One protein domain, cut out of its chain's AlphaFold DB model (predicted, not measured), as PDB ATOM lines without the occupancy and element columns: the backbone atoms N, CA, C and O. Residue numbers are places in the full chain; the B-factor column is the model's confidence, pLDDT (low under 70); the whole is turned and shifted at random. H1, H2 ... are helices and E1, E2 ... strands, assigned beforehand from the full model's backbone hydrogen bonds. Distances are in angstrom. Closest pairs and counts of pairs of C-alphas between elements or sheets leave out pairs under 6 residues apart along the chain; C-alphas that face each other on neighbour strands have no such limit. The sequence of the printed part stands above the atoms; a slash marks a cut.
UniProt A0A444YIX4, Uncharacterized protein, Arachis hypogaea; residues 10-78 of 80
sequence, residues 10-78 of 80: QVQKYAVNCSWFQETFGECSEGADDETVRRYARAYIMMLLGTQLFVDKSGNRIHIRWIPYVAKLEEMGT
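AT A GLANCE: This is residues 10 to 78 of the 80 residues of an uncharacterized protein of Arachis hypogaea (UniProt A0A444YIX4). A long helix, H2, forms the middle, with short H1 beside it as a helical hairpin and H3 slanting away on another side; the small antiparallel sheet E1 E2 packs on H2 residues 46 to 51. The printed part has 69 residues, mostly helix, in the order E1, H1, H2, E2, H3. It is compact, with a radius of gyration of the C-alphas of 12.3 A, and spans 35 by 26 by 20 A.

IN THESE COORDINATES: Find E1, residues 15 to 17, at C-alpha 15 (65.457, 189.447, 198.165), and E2 at residues 61 to 63. H1 is residues 18 to 25; H2, residues 34 to 53, runs 26.4 A. H3, residues 64 to 76, runs 19.8 A to C-alpha 76 (88.183, 179.321, 198.727).

HOW THE PARTS SIT: Look across E1 and E2: N 16 and O 62 are 2.8 A apart. H1 and H2 touch, closest at C-alphas 25 and 40, 5.8 A, opposite ways at a shallow tilt of 17 degrees. H3 touches H2 with residues 66 to 70 alone, closest at C-alphas 66 and 46, 6.3 A, at a steep tilt of 54 degrees. Every O i to N i+4 pair is within hydrogen-bond range in H1, 15 of 16 in H2, 7 of 9 in H3.

THE WHOLE: The printed part has no cut; pLDDT is under 70 at residues 55 to 59 and 76 to 78.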
ATOM      1  N   GLN A  10      57.677 184.555 199.697       84.19
ATOM      2  CA  GLN A  10      58.883 184.859 200.469       84.19
ATOM      3  C   GLN A  10      59.970 185.516 199.614       84.19
ATOM      4  O   GLN A  10      60.978 185.963 200.158       84.19
ATOM      5  N   VAL A  11      59.771 185.602 198.293       84.62
ATOM      6  CA  VAL A  11      60.697 186.229 197.347       84.62
ATOM      7  C   VAL A  11      60.109 187.547 196.865       84.62
ATOM      8  O   VAL A  11      59.085 187.587 196.190       84.62
ATOM      9  N   GLN A  12      60.785 188.653 197.154       82.44
ATOM     10  CA  GLN A  12      60.405 189.960 196.638       82.44
ATOM     11  C   GLN A  12      61.522 190.531 195.766       82.44
ATOM     12  O   GLN A  12      62.568 190.946 196.266       82.44
ATOM     13  N   LYS A  13      61.272 190.569 194.449       82.25
ATOM     14  CA  LYS A  13      62.229 190.941 193.392       82.25
ATOM     15  C   LYS A  13      63.520 190.118 193.459       82.25
ATOM     16  O   LYS A  13      63.630 189.089 192.807       82.25
ATOM     17  N   TYR A  14      64.473 190.577 194.263       82.44
ATOM     18  CA  TYR A  14      65.819 190.028 194.397       82.44
ATOM     19  C   TYR A  14      66.198 189.779 195.857       82.44
ATOM     20  O   TYR A  14      67.377 189.640 196.172       82.44
ATOM     21  N   ALA A  15      65.227 189.748 196.764       84.50
ATOM     22  CA  ALA A  15      65.457 189.447 198.165       84.50
ATOM     23  C   ALA A  15      64.498 188.367 198.649       84.50
ATOM     24  O   ALA A  15      63.355 188.289 198.204       84.50
ATOM     25  N   VAL A  16      64.980 187.547 199.570       86.56
ATOM     26  CA  VAL A  16      64.218 186.500 200.239       86.56
ATOM     27  C   VAL A  16      64.022 186.905 201.695       86.56
ATOM     28  O   VAL A  16      64.889 187.547 202.290       86.56
ATOM     29  N   ASN A  17      62.876 186.560 202.271       85.81
ATOM     30  CA  ASN A  17      62.589 186.834 203.671       85.81
ATOM     31  C   ASN A  17      63.557 186.082 204.602       85.81
ATOM     32  O   ASN A  17      63.775 184.880 204.447       85.81
ATOM     33  N   CYS A  18      64.114 186.787 205.584       83.12
ATOM     34  CA  CYS A  18      64.975 186.197 206.599       83.12
ATOM     35  C   CYS A  18      64.229 185.197 207.494       83.12
ATOM     36  O   CYS A  18      64.806 184.180 207.866       83.12
ATOM     37  N   SER A  19      62.953 185.443 207.803       83.94
ATOM     38  CA  SER A  19      62.137 184.525 208.606       83.94
ATOM     39  C   SER A  19      62.039 183.154 207.938       83.94
ATOM     40  O   SER A  19      62.263 182.145 208.589       83.94
ATOM     41  N   TRP A  20      61.866 183.116 206.611       86.75
ATOM     42  CA  TRP A  20      61.866 181.858 205.858       86.75
ATOM     43  C   TRP A  20      63.206 181.116 205.962       86.75
ATOM     44  O   TRP A  20      63.228 179.892 206.084       86.75
ATOM     45  N   PHE A  21      64.328 181.844 205.934       84.81
ATOM     46  CA  PHE A  21      65.651 181.252 206.141       84.81
ATOM     47  C   PHE A  21      65.788 180.647 207.540       84.81
ATOM     48  O   PHE A  21      66.309 179.544 207.659       84.81
ATOM     49  N   GLN A  22      65.298 181.328 208.577       83.44
ATOM     50  CA  GLN A  22      65.307 180.806 209.945       83.44
ATOM     51  C   GLN A  22      64.386 179.596 210.109       83.44
ATOM     52  O   GLN A  22      64.785 178.620 210.724       83.44
ATOM     53  N   GLU A  23      63.191 179.610 209.524       86.00
ATOM     54  CA  GLU A  23      62.267 178.471 209.593       86.00
ATOM     55  C   GLU A  23      62.802 177.251 208.832       86.00
ATOM     56  O   GLU A  23      62.615 176.117 209.258       86.00
ATOM     57  N   THR A  24      63.490 177.474 207.709       84.31
ATOM     58  CA  THR A  24      63.960 176.382 206.844       84.31
ATOM     59  C   THR A  24      65.340 175.857 207.240       84.31
ATOM     60  O   THR A  24      65.634 174.683 207.034       84.31
ATOM     61  N   PHE A  25      66.203 176.720 207.785       84.06
ATOM     62  CA  PHE A  25      67.605 176.414 208.087       84.06
ATOM     63  C   PHE A  25      68.016 176.714 209.534       84.06
ATOM     64  O   PHE A  25      69.206 176.701 209.841       84.06
ATOM     65  N   GLY A  26      67.067 177.015 210.420       79.75
ATOM     66  CA  GLY A  26      67.348 177.337 211.820       79.75
ATOM     67  C   GLY A  26      67.803 176.136 212.643       79.75
ATOM     68  O   GLY A  26      68.596 176.308 213.563       79.75
ATOM     69  N   GLU A  27      67.360 174.930 212.282       83.06
ATOM     70  CA  GLU A  27      67.695 173.694 212.993       83.06
ATOM     71  C   GLU A  27      68.194 172.624 212.019       83.06
ATOM     72  O   GLU A  27      67.468 172.177 211.127       83.06
ATOM     73  N   CYS A  28      69.457 172.222 212.181       82.69
ATOM     74  CA  CYS A  28      70.051 171.096 211.465       82.69
ATOM     75  C   CYS A  28      69.896 169.831 212.317       82.69
ATOM     76  O   CYS A  28      70.222 169.856 213.503       82.69
ATOM     77  N   SER A  29      69.425 168.726 211.733       81.38
ATOM     78  CA  SER A  29      69.287 167.461 212.464       81.38
ATOM     79  C   SER A  29      70.637 166.928 212.948       81.38
ATOM     80  O   SER A  29      71.626 166.937 212.211       81.38
ATOM     81  N   GLU A  30      70.658 166.416 214.178       77.06
ATOM     82  CA  GLU A  30      71.791 165.704 214.770       77.06
ATOM     83  C   GLU A  30      71.976 164.375 214.012       77.06
ATOM     84  O   GLU A  30      71.206 163.434 214.183       77.06
ATOM     85  N   GLY A  31      72.925 164.329 213.074       84.69
ATOM     86  CA  GLY A  31      73.105 163.206 212.141       84.69
ATOM     87  C   GLY A  31      72.883 163.551 210.666       84.69
ATOM     88  O   GLY A  31      72.870 162.653 209.828       84.69
ATOM     89  N   ALA A  32      72.714 164.833 210.338       84.00
ATOM     90  CA  ALA A  32      72.756 165.311 208.964       84.00
ATOM     91  C   ALA A  32      74.084 164.934 208.280       84.00
ATOM     92  O   ALA A  32      75.160 165.075 208.861       84.00
ATOM     93  N   ASP A  33      74.001 164.481 207.031       87.56
ATOM     94  CA  ASP A  33      75.164 164.216 206.188       87.56
ATOM     95  C   ASP A  33      75.942 165.510 205.872       87.56
ATOM     96  O   ASP A  33      75.408 166.620 205.955       87.56
ATOM     97  N   ASP A  34      77.207 165.376 205.466       84.75
ATOM     98  CA  ASP A  34      78.076 166.514 205.146       84.75
ATOM     99  C   ASP A  34      77.488 167.467 204.092       84.75
ATOM    100  O   ASP A  34      77.756 168.670 204.119       84.75
ATOM    101  N   GLU A  35      76.700 166.962 203.137       84.12
ATOM    102  CA  GLU A  35      76.062 167.812 202.132       84.12
ATOM    103  C   GLU A  35      74.943 168.655 202.752       84.12
ATOM    104  O   GLU A  35      74.864 169.863 202.489       84.12
ATOM    105  N   THR A  36      74.136 168.056 203.625       84.88
ATOM    106  CA  THR A  36      73.126 168.749 204.421       84.88
ATOM    107  C   THR A  36      73.774 169.783 205.341       84.88
ATOM    108  O   THR A  36      73.383 170.951 205.308       84.88
ATOM    109  N   VAL A  37      74.833 169.431 206.072       84.69
ATOM    110  CA  VAL A  37      75.558 170.377 206.939       84.69
ATOM    111  C   VAL A  37      76.121 171.550 206.133       84.69
ATOM    112  O   VAL A  37      75.907 172.709 206.499       84.69
ATOM    113  N   ARG A  38      76.766 171.293 204.984       84.56
ATOM    114  CA  ARG A  38      77.250 172.355 204.083       84.56
ATOM    115  C   ARG A  38      76.117 173.257 203.611       84.56
ATOM    116  O   ARG A  38      76.260 174.478 203.588       84.56
ATOM    117  N   ARG A  39      74.967 172.684 203.256       84.94
ATOM    118  CA  ARG A  39      73.761 173.438 202.889       84.94
ATOM    119  C   ARG A  39      73.327 174.379 204.019       84.94
ATOM    120  O   ARG A  39      73.076 175.552 203.740       84.94
ATOM    121  N   TYR A  40      73.237 173.890 205.249       86.12
ATOM    122  CA  TYR A  40      72.838 174.703 206.400       86.12
ATOM    123  C   TYR A  40      73.866 175.797 206.700       86.12
ATOM    124  O   TYR A  40      73.494 176.956 206.882       86.12
ATOM    125  N   ALA A  41      75.159 175.478 206.626       85.94
ATOM    126  CA  ALA A  41      76.230 176.458 206.770       85.94
ATOM    127  C   ALA A  41      76.124 177.584 205.723       85.94
ATOM    128  O   ALA A  41      76.207 178.763 206.069       85.94
ATOM    129  N   ARG A  42      75.847 177.253 204.450       85.88
ATOM    130  CA  ARG A  42      75.621 178.248 203.383       85.88
ATOM    131  C   ARG A  42      74.444 179.171 203.705       85.88
ATOM    132  O   ARG A  42      74.554 180.384 203.522       85.88
ATOM    133  N   ALA A  43      73.325 178.611 204.166       86.12
ATOM    134  CA  ALA A  43      72.146 179.385 204.552       86.12
ATOM    135  C   ALA A  43      72.448 180.332 205.718       86.12
ATOM    136  O   ALA A  43      72.084 181.508 205.672       86.12
ATOM    137  N   TYR A  44      73.181 179.841 206.718       85.50
ATOM    138  CA  TYR A  44      73.567 180.613 207.890       85.50
ATOM    139  C   TYR A  44      74.506 181.774 207.539       85.50
ATOM    140  O   TYR A  44      74.275 182.903 207.966       85.50
ATOM    141  N   ILE A  45      75.510 181.545 206.686       86.38
ATOM    142  CA  ILE A  45      76.410 182.604 206.197       86.38
ATOM    143  C   ILE A  45      75.631 183.663 205.404       86.38
ATOM    144  O   ILE A  45      75.838 184.859 205.606       86.38
ATOM    145  N   MET A  46      74.706 183.256 204.526       85.38
ATOM    146  CA  MET A  46      73.837 184.205 203.813       85.38
ATOM    147  C   MET A  46      72.988 185.041 204.773       85.38
ATOM    148  O   MET A  46      72.828 186.243 204.556       85.38
ATOM    149  N   MET A  47      72.470 184.419 205.834       84.12
ATOM    150  CA  MET A  47      71.706 185.106 206.867       84.12
ATOM    151  C   MET A  47      72.574 186.116 207.618       84.12
ATOM    152  O   MET A  47      72.199 187.281 207.667       84.12
ATOM    153  N   LEU A  48      73.764 185.726 208.086       84.00
ATOM    154  CA  LEU A  48      74.732 186.629 208.724       84.00
ATOM    155  C   LEU A  48      75.064 187.843 207.845       84.00
ATOM    156  O   LEU A  48      75.078 188.980 208.321       84.00
ATOM    157  N   LEU A  49      75.290 187.621 206.547       82.62
ATOM    158  CA  LEU A  49      75.552 188.701 205.599       82.62
ATOM    159  C   LEU A  49      74.356 189.655 205.489       82.62
ATOM    160  O   LEU A  49      74.549 190.864 205.530       82.62
ATOM    161  N   GLY A  50      73.131 189.136 205.376       79.19
ATOM    162  CA  GLY A  50      71.926 189.954 205.198       79.19
ATOM    163  C   GLY A  50      71.372 190.608 206.468       79.19
ATOM    164  O   GLY A  50      70.687 191.623 206.361       79.19
ATOM    165  N   THR A  51      71.642 190.056 207.655       76.81
ATOM    166  CA  THR A  51      71.051 190.529 208.922       76.81
ATOM    167  C   THR A  51      72.036 191.112 209.918       76.81
ATOM    168  O   THR A  51      71.598 191.835 210.805       76.81
ATOM    169  N   GLN A  52      73.335 190.816 209.819       76.00
ATOM    170  CA  GLN A  52      74.334 191.342 210.756       76.00
ATOM    171  C   GLN A  52      75.321 192.290 210.078       76.00
ATOM    172  O   GLN A  52      75.582 193.371 210.595       76.00
ATOM    173  N   LEU A  53      75.859 191.912 208.915       74.19
ATOM    174  CA  LEU A  53      76.911 192.690 208.245       74.19
ATOM    175  C   LEU A  53      76.350 193.760 207.307       74.19
ATOM    176  O   LEU A  53      76.851 194.881 207.262       74.19
ATOM    177  N   PHE A  54      75.293 193.424 206.572       71.44
ATOM    178  CA  PHE A  54      74.627 194.311 205.626       71.44
ATOM    179  C   PHE A  54      73.146 194.398 205.960       71.44
ATOM    180  O   PHE A  54      72.305 194.094 205.113       71.44
ATOM    181  N   VAL A  55      72.851 194.804 207.202       65.31
ATOM    182  CA  VAL A  55      71.492 195.140 207.644       65.31
ATOM    183  C   VAL A  55      70.867 196.066 206.612       65.31
ATOM    184  O   VAL A  55      71.230 197.237 206.479       65.31
ATOM    185  N   ASP A  56      69.932 195.517 205.846       63.84
ATOM    186  CA  ASP A  56      69.098 196.323 204.979       63.84
ATOM    187  C   ASP A  56      68.164 197.170 205.854       63.84
ATOM    188  O   ASP A  56      67.723 196.728 206.919       63.84
ATOM    189  N   LYS A  57      67.803 198.379 205.405       59.59
ATOM    190  CA  LYS A  57      66.806 199.213 206.106       59.59
ATOM    191  C   LYS A  57      65.471 198.484 206.316       59.59
ATOM    192  O   LYS A  57      64.709 198.873 207.195       59.59
ATOM    193  N   SER A  58      65.180 197.446 205.527       58.62
ATOM    194  CA  SER A  58      63.990 196.610 205.663       58.62
ATOM    195  C   SER A  58      64.093 195.536 206.758       58.62
ATOM    196  O   SER A  58      63.091 194.855 206.981       58.62
ATOM    197  N   GLY A  59      65.256 195.347 207.401       59.91
ATOM    198  CA  GLY A  59      65.502 194.507 208.590       59.91
ATOM    199  C   GLY A  59      65.309 192.989 208.442       59.91
ATOM    200  O   GLY A  59      65.921 192.223 209.173       59.91
ATOM    201  N   ASN A  60      64.504 192.541 207.477       74.12
ATOM    202  CA  ASN A  60      63.991 191.170 207.391       74.12
ATOM    203  C   ASN A  60      64.255 190.517 206.025       74.12
ATOM    204  O   ASN A  60      63.554 189.583 205.636       74.12
ATOM    205  N   ARG A  61      65.203 191.032 205.235       79.75
ATOM    206  CA  ARG A  61      65.381 190.625 203.832       79.75
ATOM    207  C   ARG A  61      66.834 190.361 203.482       79.75
ATOM    208  O   ARG A  61      67.682 191.234 203.608       79.75
ATOM    209  N   ILE A  62      67.087 189.168 202.956       83.62
ATOM    210  CA  ILE A  62      68.395 188.719 202.494       83.62
ATOM    211  C   ILE A  62      68.415 188.813 200.969       83.62
ATOM    212  O   ILE A  62      67.642 188.155 200.274       83.62
ATOM    213  N   HIS A  63      69.295 189.648 200.428       84.50
ATOM    214  CA  HIS A  63      69.380 189.874 198.988       84.50
ATOM    215  C   HIS A  63      70.067 188.688 198.280       84.50
ATOM    216  O   HIS A  63      71.145 188.258 198.683       84.50
ATOM    217  N   ILE A  64      69.523 188.197 197.162       83.69
ATOM    218  CA  ILE A  64      70.081 187.051 196.409       83.69
ATOM    219  C   ILE A  64      71.478 187.323 195.836       83.69
ATOM    220  O   ILE A  64      72.149 186.408 195.364       83.69
ATOM    221  N   ARG A  65      71.948 188.578 195.903       84.81
ATOM    222  CA  ARG A  65      73.303 188.963 195.493       84.81
ATOM    223  C   ARG A  65      74.379 188.201 196.259       84.81
ATOM    224  O   ARG A  65      75.486 188.119 195.754       84.81
ATOM    225  N   TRP A  66      74.074 187.689 197.456       81.94
ATOM    226  CA  TRP A  66      75.020 186.971 198.314       81.94
ATOM    227  C   TRP A  66      75.280 185.531 197.859       81.94
ATOM    228  O   TRP A  66      76.341 184.994 198.158       81.94
ATOM    229  N   ILE A  67      74.375 184.931 197.076       81.94
ATOM    230  CA  ILE A  67      74.506 183.560 196.551       81.94
ATOM    231  C   ILE A  67      75.863 183.321 195.858       81.94
ATOM    232  O   ILE A  67      76.557 182.383 196.252       81.94
ATOM    233  N   PRO A  68      76.305 184.147 194.885       82.50
ATOM    234  CA  PRO A  68      77.612 183.954 194.255       82.50
ATOM    235  C   PRO A  68      78.797 184.153 195.212       82.50
ATOM    236  O   PRO A  68      79.863 183.602 194.964       82.50
ATOM    237  N   TYR A  69      78.648 184.921 196.297       82.62
ATOM    238  CA  TYR A  69      79.720 185.091 197.286       82.62
ATOM    239  C   TYR A  69      79.847 183.863 198.177       82.62
ATOM    240  O   TYR A  69      80.955 183.402 198.415       82.62
ATOM    241  N   VAL A  70      78.723 183.302 198.623       82.56
ATOM    242  CA  VAL A  70      78.722 182.076 199.429       82.56
ATOM    243  C   VAL A  70      79.222 180.877 198.627       82.56
ATOM    244  O   VAL A  70      79.968 180.069 199.168       82.56
ATOM    245  N   ALA A  71      78.910 180.809 197.329       81.94
ATOM    246  CA  ALA A  71      79.501 179.824 196.421       81.94
ATOM    247  C   ALA A  71      81.039 179.922 196.391       81.94
ATOM    248  O   ALA A  71      81.733 178.942 196.638       81.94
ATOM    249  N   LYS A  72      81.566 181.135 196.187       82.31
ATOM    250  CA  LYS A  72      83.013 181.390 196.142       82.31
ATOM    251  C   LYS A  72      83.719 181.172 197.480       82.31
ATOM    252  O   LYS A  72      84.877 180.776 197.483       82.31
ATOM    253  N   LEU A  73      83.067 181.465 198.607       78.31
ATOM    254  CA  LEU A  73      83.629 181.219 199.942       78.31
ATOM    255  C   LEU A  73      83.929 179.734 200.154       78.31
ATOM    256  O   LEU A  73      84.971 179.397 200.705       78.31
ATOM    257  N   GLU A  74      83.049 178.859 199.678       72.44
ATOM    258  CA  GLU A  74      83.274 177.419 199.739       72.44
ATOM    259  C   GLU A  74      84.439 176.985 198.844       72.44
ATOM    260  O   GLU A  74      85.310 176.250 199.297       72.44
ATOM    261  N   GLU A  75      84.508 177.500 197.613       74.19
ATOM    262  CA  GLU A  75      85.635 177.249 196.703       74.19
ATOM    263  C   GLU A  75      86.971 177.703 197.316       74.19
ATOM    264  O   GLU A  75      87.974 176.999 197.222       74.19
ATOM    265  N   MET A  76      86.992 178.840 198.018       67.75
ATOM    266  CA  MET A  76      88.183 179.321 198.727       67.75
ATOM    267  C   MET A  76      88.591 178.419 199.900       67.75
ATOM    268  O   MET A  76      89.781 178.286 200.165       67.75
ATOM    269  N   GLY A  77      87.643 177.749 200.562       62.09
ATOM    270  CA  GLY A  77      87.932 176.766 201.612       62.09
ATOM    271  C   GLY A  77      88.582 175.472 201.105       62.09
ATOM    272  O   GLY A  77      89.051 174.676 201.912       62.09
ATOM    273  N   THR A  78      88.626 175.263 199.784       63.09
ATOM    274  CA  THR A  78      89.300 174.113 199.153       63.09
ATOM    275  C   THR A  78      90.755 174.386 198.770       63.09
ATOM    276  O   THR A  78      91.458 173.461 198.369       63.09
TER     277      THR A  78